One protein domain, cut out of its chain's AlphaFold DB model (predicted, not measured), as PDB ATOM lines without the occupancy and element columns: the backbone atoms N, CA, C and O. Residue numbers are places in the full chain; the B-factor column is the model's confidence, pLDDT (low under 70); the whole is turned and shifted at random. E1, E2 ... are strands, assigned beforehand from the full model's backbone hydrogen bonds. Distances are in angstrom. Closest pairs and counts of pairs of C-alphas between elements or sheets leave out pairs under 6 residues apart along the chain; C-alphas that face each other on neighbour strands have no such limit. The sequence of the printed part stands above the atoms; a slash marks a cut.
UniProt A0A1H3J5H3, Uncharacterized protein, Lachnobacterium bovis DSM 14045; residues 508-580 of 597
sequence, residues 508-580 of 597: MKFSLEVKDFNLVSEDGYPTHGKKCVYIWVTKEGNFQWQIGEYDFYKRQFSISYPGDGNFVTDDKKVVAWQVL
ATOM      1  N   MET A 508     -40.059 -32.328 -17.935       46.78
ATOM      2  CA  MET A 508     -40.002 -33.067 -16.668       46.78
ATOM      3  C   MET A 508     -38.864 -32.548 -15.783       46.78
ATOM      4  O   MET A 508     -37.715 -32.981 -15.869       46.78
ATOM      5  N   LYS A 509     -39.203 -31.647 -14.855       41.06
ATOM      6  CA  LYS A 509     -38.287 -31.141 -13.819       41.06
ATOM      7  C   LYS A 509     -37.890 -32.234 -12.820       41.06
ATOM      8  O   LYS A 509     -38.447 -32.333 -11.730       41.06
ATOM      9  N   PHE A 510     -36.890 -33.028 -13.186       47.12
ATOM     10  CA  PHE A 510     -36.261 -34.020 -12.318       47.12
ATOM     11  C   PHE A 510     -35.331 -33.341 -11.298       47.12
ATOM     12  O   PHE A 510     -34.136 -33.161 -11.532       47.12
ATOM     13  N   SER A 511     -35.887 -32.931 -10.157       47.22
ATOM     14  CA  SER A 511     -35.128 -32.402  -9.021       47.22
ATOM     15  C   SER A 511     -34.797 -33.508  -8.016       47.22
ATOM     16  O   SER A 511     -35.673 -33.945  -7.272       47.22
ATOM     17  N   LEU A 512     -33.529 -33.923  -7.956       51.34
ATOM     18  CA  LEU A 512     -32.998 -34.700  -6.833       51.34
ATOM     19  C   LEU A 512     -32.709 -33.748  -5.663       51.34
ATOM     20  O   LEU A 512     -31.723 -33.010  -5.706       51.34
ATOM     21  N   GLU A 513     -33.535 -33.757  -4.617       56.25
ATOM     22  CA  GLU A 513     -33.199 -33.088  -3.358       56.25
ATOM     23  C   GLU A 513     -32.595 -34.087  -2.361       56.25
ATOM     24  O   GLU A 513     -33.034 -35.227  -2.237       56.25
ATOM     25  N   VAL A 514     -31.598 -33.646  -1.586       55.31
ATOM     26  CA  VAL A 514     -30.880 -34.504  -0.617       55.31
ATOM     27  C   VAL A 514     -31.816 -35.098   0.450       55.31
ATOM     28  O   VAL A 514     -31.537 -36.164   0.986       55.31
ATOM     29  N   LYS A 515     -32.954 -34.443   0.719       58.09
ATOM     30  CA  LYS A 515     -34.005 -34.908   1.641       58.09
ATOM     31  C   LYS A 515     -34.698 -36.208   1.194       58.09
ATOM     32  O   LYS A 515     -35.340 -36.847   2.018       58.09
ATOM     33  N   ASP A 516     -34.616 -36.550  -0.095       69.94
ATOM     34  CA  ASP A 516     -35.333 -37.682  -0.696       69.94
ATOM     35  C   ASP A 516     -34.468 -38.962  -0.748       69.94
ATOM     36  O   ASP A 516     -34.907 -39.999  -1.251       69.94
ATOM     37  N   PHE A 517     -33.233 -38.897  -0.231       80.38
ATOM     38  CA  PHE A 517     -32.330 -40.035  -0.078       80.38
ATOM     39  C   PHE A 517     -32.473 -40.665   1.312       80.38
ATOM     40  O   PHE A 517     -32.261 -40.009   2.329       80.38
ATOM     41  N   ASN A 518     -32.732 -41.969   1.337       86.12
ATOM     42  CA  ASN A 518     -32.686 -42.795   2.541       86.12
ATOM     43  C   ASN A 518     -31.227 -42.944   3.004       86.12
ATOM     44  O   ASN A 518     -30.339 -43.182   2.176       86.12
ATOM     45  N   LEU A 519     -30.961 -42.842   4.307       85.81
ATOM     46  CA  LEU A 519     -29.613 -42.954   4.868       85.81
ATOM     47  C   LEU A 519     -29.318 -44.402   5.258       85.81
ATOM     48  O   LEU A 519     -30.054 -45.016   6.025       85.81
ATOM     49  N   VAL A 520     -28.182 -44.948   4.814       87.12
ATOM     50  CA  VAL A 520     -27.800 -46.347   5.101       87.12
ATOM     51  C   VAL A 520     -27.650 -46.622   6.604       87.12
ATOM     52  O   VAL A 520     -27.864 -47.744   7.064       87.12
ATOM     53  N   SER A 521     -27.334 -45.592   7.393       78.12
ATOM     54  CA  SER A 521     -27.260 -45.649   8.856       78.12
ATOM     55  C   SER A 521     -28.614 -45.708   9.573       78.12
ATOM     56  O   SER A 521     -28.632 -46.057  10.754       78.12
ATOM     57  N   GLU A 522     -29.713 -45.358   8.901       81.44
ATOM     58  CA  GLU A 522     -31.040 -45.170   9.507       81.44
ATOM     59  C   GLU A 522     -32.074 -46.121   8.884       81.44
ATOM     60  O   GLU A 522     -32.702 -46.902   9.600       81.44
ATOM     61  N   ASP A 523     -32.160 -46.141   7.552       82.56
ATOM     62  CA  ASP A 523     -33.102 -46.948   6.764       82.56
ATOM     63  C   ASP A 523     -32.520 -48.299   6.304       82.56
ATOM     64  O   ASP A 523     -33.247 -49.190   5.861       82.56
ATOM     65  N   GLY A 524     -31.196 -48.466   6.390       83.75
ATOM     66  CA  GLY A 524     -30.479 -49.618   5.842       83.75
ATOM     67  C   GLY A 524     -30.276 -49.527   4.325       83.75
ATOM     68  O   GLY A 524     -30.135 -48.442   3.769       83.75
ATOM     69  N   TYR A 525     -30.218 -50.670   3.643       89.62
ATOM     70  CA  TYR A 525     -30.014 -50.759   2.189       89.62
ATOM     71  C   TYR A 525     -31.343 -50.954   1.432       89.62
ATOM     72  O   TYR A 525     -32.339 -51.330   2.056       89.62
ATOM     73  N   PRO A 526     -31.380 -50.760   0.096       86.56
ATOM     74  CA  PRO A 526     -32.564 -51.067  -0.700       86.56
ATOM     75  C   PRO A 526     -33.026 -52.524  -0.547       86.56
ATOM     76  O   PRO A 526     -32.273 -53.414  -0.149       86.56
ATOM     77  N   THR A 527     -34.261 -52.804  -0.965       81.31
ATOM     78  CA  THR A 527     -34.659 -54.189  -1.258       81.31
ATOM     79  C   THR A 527     -33.909 -54.708  -2.489       81.31
ATOM     80  O   THR A 527     -33.531 -53.935  -3.372       81.31
ATOM     81  N   HIS A 528     -33.660 -56.018  -2.546       82.81
ATOM     82  CA  HIS A 528     -32.943 -56.635  -3.662       82.81
ATOM     83  C   HIS A 528     -33.632 -56.352  -5.010       82.81
ATOM     84  O   HIS A 528     -34.860 -56.302  -5.087       82.81
ATOM     85  N   GLY A 529     -32.841 -56.127  -6.064       75.81
ATOM     86  CA  GLY A 529     -33.344 -55.834  -7.408       75.81
ATOM     87  C   GLY A 529     -33.881 -54.406  -7.579       75.81
ATOM     88  O   GLY A 529     -34.370 -54.047  -8.651       75.81
ATOM     89  N   LYS A 530     -33.810 -53.549  -6.548       80.69
ATOM     90  CA  LYS A 530     -34.176 -52.135  -6.686       80.69
ATOM     91  C   LYS A 530     -33.082 -51.353  -7.406       80.69
ATOM     92  O   LYS A 530     -31.955 -51.240  -6.922       80.69
ATOM     93  N   LYS A 531     -33.471 -50.742  -8.527       83.25
ATOM     94  CA  LYS A 531     -32.688 -49.722  -9.227       83.25
ATOM     95  C   LYS A 531     -32.821 -48.382  -8.514       83.25
ATOM     96  O   LYS A 531     -33.929 -47.905  -8.253       83.25
ATOM     97  N   CYS A 532     -31.686 -47.793  -8.174       85.62
ATOM     98  CA  CYS A 532     -31.600 -46.615  -7.325       85.62
ATOM     99  C   CYS A 532     -30.436 -45.710  -7.737       85.62
ATOM    100  O   CYS A 532     -29.435 -46.176  -8.286       85.62
ATOM    101  N   VAL A 533     -30.572 -44.416  -7.443       88.75
ATOM    102  CA  VAL A 533     -29.410 -43.542  -7.274       88.75
ATOM    103  C   VAL A 533     -28.805 -43.885  -5.917       88.75
ATOM    104  O   VAL A 533     -29.541 -43.976  -4.933       88.75
ATOM    105  N   TYR A 534     -27.494 -44.074  -5.834       89.62
ATOM    106  CA  TYR A 534     -26.800 -44.325  -4.573       89.62
ATOM    107  C   TYR A 534     -25.539 -43.470  -4.457       89.62
ATOM    108  O   TYR A 534     -24.832 -43.243  -5.438       89.62
ATOM    109  N   ILE A 535     -25.272 -42.980  -3.246       88.62
ATOM    110  CA  ILE A 535     -24.124 -42.135  -2.904       88.62
ATOM    111  C   ILE A 535     -23.123 -42.984  -2.125       88.62
ATOM    112  O   ILE A 535     -23.491 -43.613  -1.132       88.62
ATOM    113  N   TRP A 536     -21.862 -42.998  -2.551       90.50
ATOM    114  CA  TRP A 536     -20.809 -43.822  -1.965       90.50
ATOM    115  C   TRP A 536     -19.486 -43.078  -1.776       90.50
ATOM    116  O   TRP A 536     -19.207 -42.074  -2.428       90.50
ATOM    117  N   VAL A 537     -18.671 -43.582  -0.851       86.69
ATOM    118  CA  VAL A 537     -17.397 -42.985  -0.445       86.69
ATOM    119  C   VAL A 537     -16.234 -43.717  -1.116       86.69
ATOM    120  O   VAL A 537     -16.064 -44.933  -0.984       86.69
ATOM    121  N   THR A 538     -15.416 -42.965  -1.848       82.94
ATOM    122  CA  THR A 538     -14.180 -43.450  -2.479       82.94
ATOM    123  C   THR A 538     -13.091 -43.760  -1.443       82.94
ATOM    124  O   THR A 538     -13.188 -43.383  -0.276       82.94
ATOM    125  N   LYS A 539     -11.994 -44.410  -1.863       78.62
ATOM    126  CA  LYS A 539     -10.829 -44.665  -0.986       78.62
ATOM    127  C   LYS A 539     -10.188 -43.385  -0.422       78.62
ATOM    128  O   LYS A 539      -9.480 -43.461   0.574       78.62
ATOM    129  N   GLU A 540     -10.433 -42.242  -1.057       82.38
ATOM    130  CA  GLU A 540      -9.894 -40.925  -0.698       82.38
ATOM    131  C   GLU A 540     -10.821 -40.140   0.248       82.38
ATOM    132  O   GLU A 540     -10.481 -39.039   0.666       82.38
ATOM    133  N   GLY A 541     -12.002 -40.677   0.577       74.50
ATOM    134  CA  GLY A 541     -13.023 -39.979   1.367       74.50
ATOM    135  C   GLY A 541     -13.954 -39.076   0.547       74.50
ATOM    136  O   GLY A 541     -14.934 -38.572   1.088       74.50
ATOM    137  N   ASN A 542     -13.703 -38.909  -0.757       82.94
ATOM    138  CA  ASN A 542     -14.582 -38.163  -1.659       82.94
ATOM    139  C   ASN A 542     -15.906 -38.914  -1.876       82.94
ATOM    140  O   ASN A 542     -15.888 -40.126  -2.116       82.94
ATOM    141  N   PHE A 543     -17.034 -38.199  -1.842       80.94
ATOM    142  CA  PHE A 543     -18.354 -38.741  -2.177       80.94
ATOM    143  C   PHE A 543     -18.566 -38.751  -3.696       80.94
ATOM    144  O   PHE A 543     -18.281 -37.767  -4.377       80.94
ATOM    145  N   GLN A 544     -19.110 -39.845  -4.219       85.06
ATOM    146  CA  GLN A 544     -19.579 -39.984  -5.599       85.06
ATOM    147  C   GLN A 544     -21.009 -40.530  -5.597       85.06
ATOM    148  O   GLN A 544     -21.437 -41.148  -4.624       85.06
ATOM    149  N   TRP A 545     -21.755 -40.315  -6.679       86.12
ATOM    150  CA  TRP A 545     -23.086 -40.890  -6.863       86.12
ATOM    151  C   TRP A 545     -23.155 -41.659  -8.180       86.12
ATOM    152  O   TRP A 545     -22.474 -41.313  -9.144       86.12
ATOM    153  N   GLN A 546     -23.959 -42.717  -8.205       85.56
ATOM    154  CA  GLN A 546     -24.136 -43.602  -9.355       85.56
ATOM    155  C   GLN A 546     -25.574 -44.124  -9.425       85.56
ATOM    156  O   GLN A 546     -26.321 -44.058  -8.450       85.56
ATOM    157  N   ILE A 547     -25.954 -44.657 -10.588       85.94
ATOM    158  CA  ILE A 547     -27.216 -45.371 -10.803       85.94
ATOM    159  C   ILE A 547     -26.902 -46.857 -10.934       85.94
ATOM    160  O   ILE A 547     -26.106 -47.236 -11.788       85.94
ATOM    161  N   GLY A 548     -27.537 -47.698 -10.120       85.88
ATOM    162  CA  GLY A 548     -27.320 -49.143 -10.160       85.88
ATOM    163  C   GLY A 548     -28.404 -49.939  -9.445       85.88
ATOM    164  O   GLY A 548     -29.362 -49.385  -8.904       85.88
ATOM    165  N   GLU A 549     -28.254 -51.256  -9.472       88.12
ATOM    166  CA  GLU A 549     -29.168 -52.215  -8.856       88.12
ATOM    167  C   GLU A 549     -28.518 -52.859  -7.627       88.12
ATOM    168  O   GLU A 549     -27.334 -53.199  -7.660       88.12
ATOM    169  N   TYR A 550     -29.273 -53.009  -6.535       90.62
ATOM    170  CA  TYR A 550     -28.744 -53.568  -5.291       90.62
ATOM    171  C   TYR A 550     -28.875 -55.100  -5.212       90.62
ATOM    172  O   TYR A 550     -29.973 -55.669  -5.170       90.62
ATOM    173  N   ASP A 551     -27.728 -55.775  -5.129       83.25
ATOM    174  CA  ASP A 551     -27.594 -57.201  -4.846       83.25
ATOM    175  C   ASP A 551     -27.352 -57.408  -3.342       83.25
ATOM    176  O   ASP A 551     -26.236 -57.267  -2.836       83.25
ATOM    177  N   PHE A 552     -28.422 -57.757  -2.624       78.50
ATOM    178  CA  PHE A 552     -28.383 -58.026  -1.185       78.50
ATOM    179  C   PHE A 552     -27.545 -59.267  -0.838       78.50
ATOM    180  O   PHE A 552     -26.916 -59.303   0.219       78.50
ATOM    181  N   TYR A 553     -27.503 -60.276  -1.715       74.31
ATOM    182  CA  TYR A 553     -26.789 -61.531  -1.458       74.31
ATOM    183  C   TYR A 553     -25.278 -61.359  -1.616       74.31
ATOM    184  O   TYR A 553     -24.512 -61.847  -0.787       74.31
ATOM    185  N   LYS A 554     -24.849 -60.620  -2.647       78.00
ATOM    186  CA  LYS A 554     -23.440 -60.247  -2.855       78.00
ATOM    187  C   LYS A 554     -23.020 -59.009  -2.053       78.00
ATOM    188  O   LYS A 554     -21.833 -58.696  -2.016       78.00
ATOM    189  N   ARG A 555     -23.967 -58.331  -1.390       84.25
ATOM    190  CA  ARG A 555     -23.760 -57.110  -0.591       84.25
ATOM    191  C   ARG A 555     -23.068 -56.003  -1.384       84.25
ATOM    192  O   ARG A 555     -22.052 -55.440  -0.970       84.25
ATOM    193  N   GLN A 556     -23.624 -55.713  -2.555       90.94
ATOM    194  CA  GLN A 556     -23.059 -54.759  -3.500       90.94
ATOM    195  C   GLN A 556     -24.136 -54.080  -4.345       90.94
ATOM    196  O   GLN A 556     -25.200 -54.639  -4.597       90.94
ATOM    197  N   PHE A 557     -23.820 -52.897  -4.852       89.44
ATOM    198  CA  PHE A 557     -24.546 -52.250  -5.936       89.44
ATOM    199  C   PHE A 557     -23.805 -52.543  -7.240       89.44
ATOM    200  O   PHE A 557     -22.572 -52.497  -7.271       89.44
ATOM    201  N   SER A 558     -24.534 -52.865  -8.304       86.56
ATOM    202  CA  SER A 558     -23.961 -53.169  -9.618       86.56
ATOM    203  C   SER A 558     -24.554 -52.307 -10.724       86.56
ATOM    204  O   SER A 558     -25.762 -52.059 -10.754       86.56
ATOM    205  N   ILE A 559     -23.697 -51.908 -11.661       82.56
ATOM    206  CA  ILE A 559     -24.038 -51.174 -12.878       82.56
ATOM    207  C   ILE A 559     -23.573 -52.014 -14.064       82.56
ATOM    208  O   ILE A 559     -22.371 -52.219 -14.234       82.56
ATOM    209  N   SER A 560     -24.511 -52.487 -14.882       68.38
ATOM    210  CA  SER A 560     -24.206 -53.116 -16.168       68.38
ATOM    211  C   SER A 560     -24.300 -52.061 -17.262       68.38
ATOM    212  O   SER A 560     -25.383 -51.526 -17.511       68.38
ATOM    213  N   TYR A 561     -23.175 -51.749 -17.898       66.38
ATOM    214  CA  TYR A 561     -23.152 -50.903 -19.089       66.38
ATOM    215  C   TYR A 561     -23.456 -51.749 -20.346       66.38
ATOM    216  O   TYR A 561     -23.406 -52.979 -20.288       66.38
ATOM    217  N   PRO A 562     -23.795 -51.136 -21.494       45.84
ATOM    218  CA  PRO A 562     -23.811 -51.840 -22.774       45.84
ATOM    219  C   PRO A 562     -22.372 -52.198 -23.193       45.84
ATOM    220  O   PRO A 562     -21.581 -51.311 -23.507       45.84
ATOM    221  N   GLY A 563     -22.042 -53.492 -23.180       47.06
ATOM    222  CA  GLY A 563     -20.669 -54.009 -23.307       47.06
ATOM    223  C   GLY A 563     -20.115 -54.493 -21.961       47.06
ATOM    224  O   GLY A 563     -20.644 -54.142 -20.911       47.06
ATOM    225  N   ASP A 564     -19.058 -55.308 -21.972       49.69
ATOM    226  CA  ASP A 564     -18.694 -56.218 -20.860       49.69
ATOM    227  C   ASP A 564     -18.210 -55.560 -19.545       49.69
ATOM    228  O   ASP A 564     -17.831 -56.236 -18.586       49.69
ATOM    229  N   GLY A 565     -18.263 -54.230 -19.452       54.81
ATOM    230  CA  GLY A 565     -18.032 -53.489 -18.218       54.81
ATOM    231  C   GLY A 565     -19.202 -53.616 -17.237       54.81
ATOM    232  O   GLY A 565     -20.220 -52.940 -17.376       54.81
ATOM    233  N   ASN A 566     -19.018 -54.402 -16.174       71.62
ATOM    234  CA  ASN A 566     -19.841 -54.321 -14.965       71.62
ATOM    235  C   ASN A 566     -19.080 -53.558 -13.869       71.62
ATOM    236  O   ASN A 566     -18.021 -54.001 -13.425       71.62
ATOM    237  N   PHE A 567     -19.616 -52.428 -13.400       80.06
ATOM    238  CA  PHE A 567     -19.065 -51.706 -12.246       80.06
ATOM    239  C   PHE A 567     -19.752 -52.156 -10.955       80.06
ATOM    240  O   PHE A 567     -20.965 -52.353 -10.935       80.06
ATOM    241  N   VAL A 568     -18.981 -52.321  -9.875       87.19
ATOM    242  CA  VAL A 568     -19.456 -52.923  -8.619       87.19
ATOM    243  C   VAL A 568     -18.985 -52.125  -7.400       87.19
ATOM    244  O   VAL A 568     -17.792 -51.871  -7.217       87.19
ATOM    245  N   THR A 569     -19.923 -51.777  -6.516       87.44
ATOM    246  CA  THR A 569     -19.680 -51.045  -5.266       87.44
ATOM    247  C   THR A 569     -20.093 -51.889  -4.056       87.44
ATOM    248  O   THR A 569     -21.275 -52.147  -3.869       87.44
ATOM    249  N   ASP A 570     -19.132 -52.291  -3.214       86.88
ATOM    250  CA  ASP A 570     -19.377 -52.898  -1.886       86.88
ATOM    251  C   ASP A 570     -20.348 -52.028  -1.066       86.88
ATOM    252  O   ASP A 570     -20.120 -50.820  -0.938       86.88
ATOM    253  N   ASP A 571     -21.401 -52.637  -0.508       84.94
ATOM    254  CA  ASP A 571     -22.472 -51.936   0.209       84.94
ATOM    255  C   ASP A 571     -21.948 -51.030   1.336       84.94
ATOM    256  O   ASP A 571     -22.427 -49.910   1.487       84.94
ATOM    257  N   LYS A 572     -20.861 -51.423   2.016       87.62
ATOM    258  CA  LYS A 572     -20.227 -50.687   3.126       87.62
ATOM    259  C   LYS A 572     -19.677 -49.316   2.727       87.62
ATOM    260  O   LYS A 572     -19.318 -48.535   3.604       87.62
ATOM    261  N   LYS A 573     -19.528 -49.047   1.425       88.75
ATOM    262  CA  LYS A 573     -19.105 -47.739   0.898       88.75
ATOM    263  C   LYS A 573     -20.290 -46.810   0.664       88.75
ATOM    264  O   LYS A 573     -20.077 -45.607   0.551       88.75
ATOM    265  N   VAL A 574     -21.502 -47.349   0.540       90.25
ATOM    266  CA  VAL A 574     -22.719 -46.587   0.260       90.25
ATOM    267  C   VAL A 574     -23.236 -45.965   1.553       90.25
ATOM    268  O   VAL A 574     -23.343 -46.631   2.578       90.25
ATOM    269  N   VAL A 575     -23.542 -44.671   1.500       89.50
ATOM    270  CA  VAL A 575     -24.013 -43.878   2.647       89.50
ATOM    271  C   VAL A 575     -25.480 -43.478   2.525       89.50
ATOM    272  O   VAL A 575     -26.143 -43.311   3.546       89.50
ATOM    273  N   ALA A 576     -26.003 -43.360   1.301       88.00
ATOM    274  CA  ALA A 576     -27.388 -42.972   1.046       88.00
ATOM    275  C   ALA A 576     -27.898 -43.510  -0.303       88.00
ATOM    276  O   ALA A 576     -27.094 -43.752  -1.208       88.00
ATOM    277  N   TRP A 577     -29.214 -43.682  -0.463       90.75
ATOM    278  CA  TRP A 577     -29.831 -44.166  -1.708       90.75
ATOM    279  C   TRP A 577     -31.284 -43.704  -1.897       90.75
ATOM    280  O   TRP A 577     -32.019 -43.502  -0.936       90.75
ATOM    281  N   GLN A 578     -31.723 -43.605  -3.152       87.12
ATOM    282  CA  GLN A 578     -33.085 -43.236  -3.548       87.12
ATOM    283  C   GLN A 578     -33.560 -44.133  -4.702       87.12
ATOM    284  O   GLN A 578     -32.851 -44.299  -5.695       87.12
ATOM    285  N   VAL A 579     -34.754 -44.730  -4.597       81.94
ATOM    286  CA  VAL A 579     -35.326 -45.565  -5.678       81.94
ATOM    287  C   VAL A 579     -35.660 -44.688  -6.882       81.94
ATOM    288  O   VAL A 579     -36.326 -43.670  -6.725       81.94
ATOM    289  N   LEU A 580     -35.245 -45.096  -8.084       66.81
ATOM    290  CA  LEU A 580     -35.407 -44.260  -9.281       66.81
ATOM    291  C   LEU A 580     -36.849 -44.164  -9.789       66.81
ATOM    292  O   LEU A 580     -37.225 -43.128 -10.328       66.81
TER     293      LEU A 580
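Overview. This is residues 508 to 580 of the 597 residues of an uncharacterized protein of Lachnobacterium bovis DSM 14045 (UniProt A0A1H3J5H3). Look for one strongly twisted antiparallel sheet of five strands, folded at a bend in E2 into two wings: E1, E5 and the first part of E2 make one wing, and the hairpin E3 and E4 with the last part of E2 makes the other. The sheet stays open, its edge strands E4 and E5 meeting only through their link, and a 23-residue stretch with no named element, residues 508 to 530, leads in, its residues 518 to 519 pairing briefly with E5. The printed part has 73 residues, with no named helix and five named strands in the order E1 E2 E3 E4 E5; across the sheet the order is E4 E3 E2 E1 E5. The class is all strand, though under half of the residues, 32 of 73, are in named strands. The whole is compact and rounded, with a radius of gyration of the C-alphas of 12.2 A and spans of 34 by 31 by 27 A.

Along the chain. Start at the longest strand, E2, residues 543 to 551: find C-alpha 543 at (-18.354, -38.741, -2.177) and go 20.8 A to C-alpha 551 at (-27.594, -57.201, -4.846), passing a bend of 81 degrees at residue 547. Before it comes E1, residues 531 to 537, 18.9 A long. After it come E3, residues 556 to 560, and E4, residues 566 to 570. E5, residues 574 to 579, is 14.0 A long and ends at C-alpha 579, (-35.326, -45.565, -5.678).

Arrangement. E1 to E4 form a meander, each strand the antiparallel neighbour of the one before. The pairing of E2 is staggered: it pairs with E1 over residues 543 to 549 and with E3 over residues 549 to 551. In the hairpin E1 and E2, look for N 534 and O 546, 2.9 A apart and within hydrogen-bond range. In the hairpin E2 and E3, N 551 and O 556 are within range at 2.8 A. In the hairpin E3 and E4, N 569 and O 557 are within range at 2.8 A. On the other side of E1, E5 is its antiparallel neighbour at 161 degrees, with N 535 and O 576 within range at 2.8 A. Residues 518 to 519 pair with residues 576 to 577 of E5, antiparallel. E3 and E5 are apart, and E1 and E4 are only just apart, their closest C-alphas 8.0 A from each other.

Size, cuts and confidence. The two C-alphas farthest apart are those of Glu 522 and Gly 563, 35.5 A. The printed part has no cut, and the four links between strands are tight. Its mean pLDDT is 77.9; residues 508 to 516, 560 to 565 and 580 are under 70.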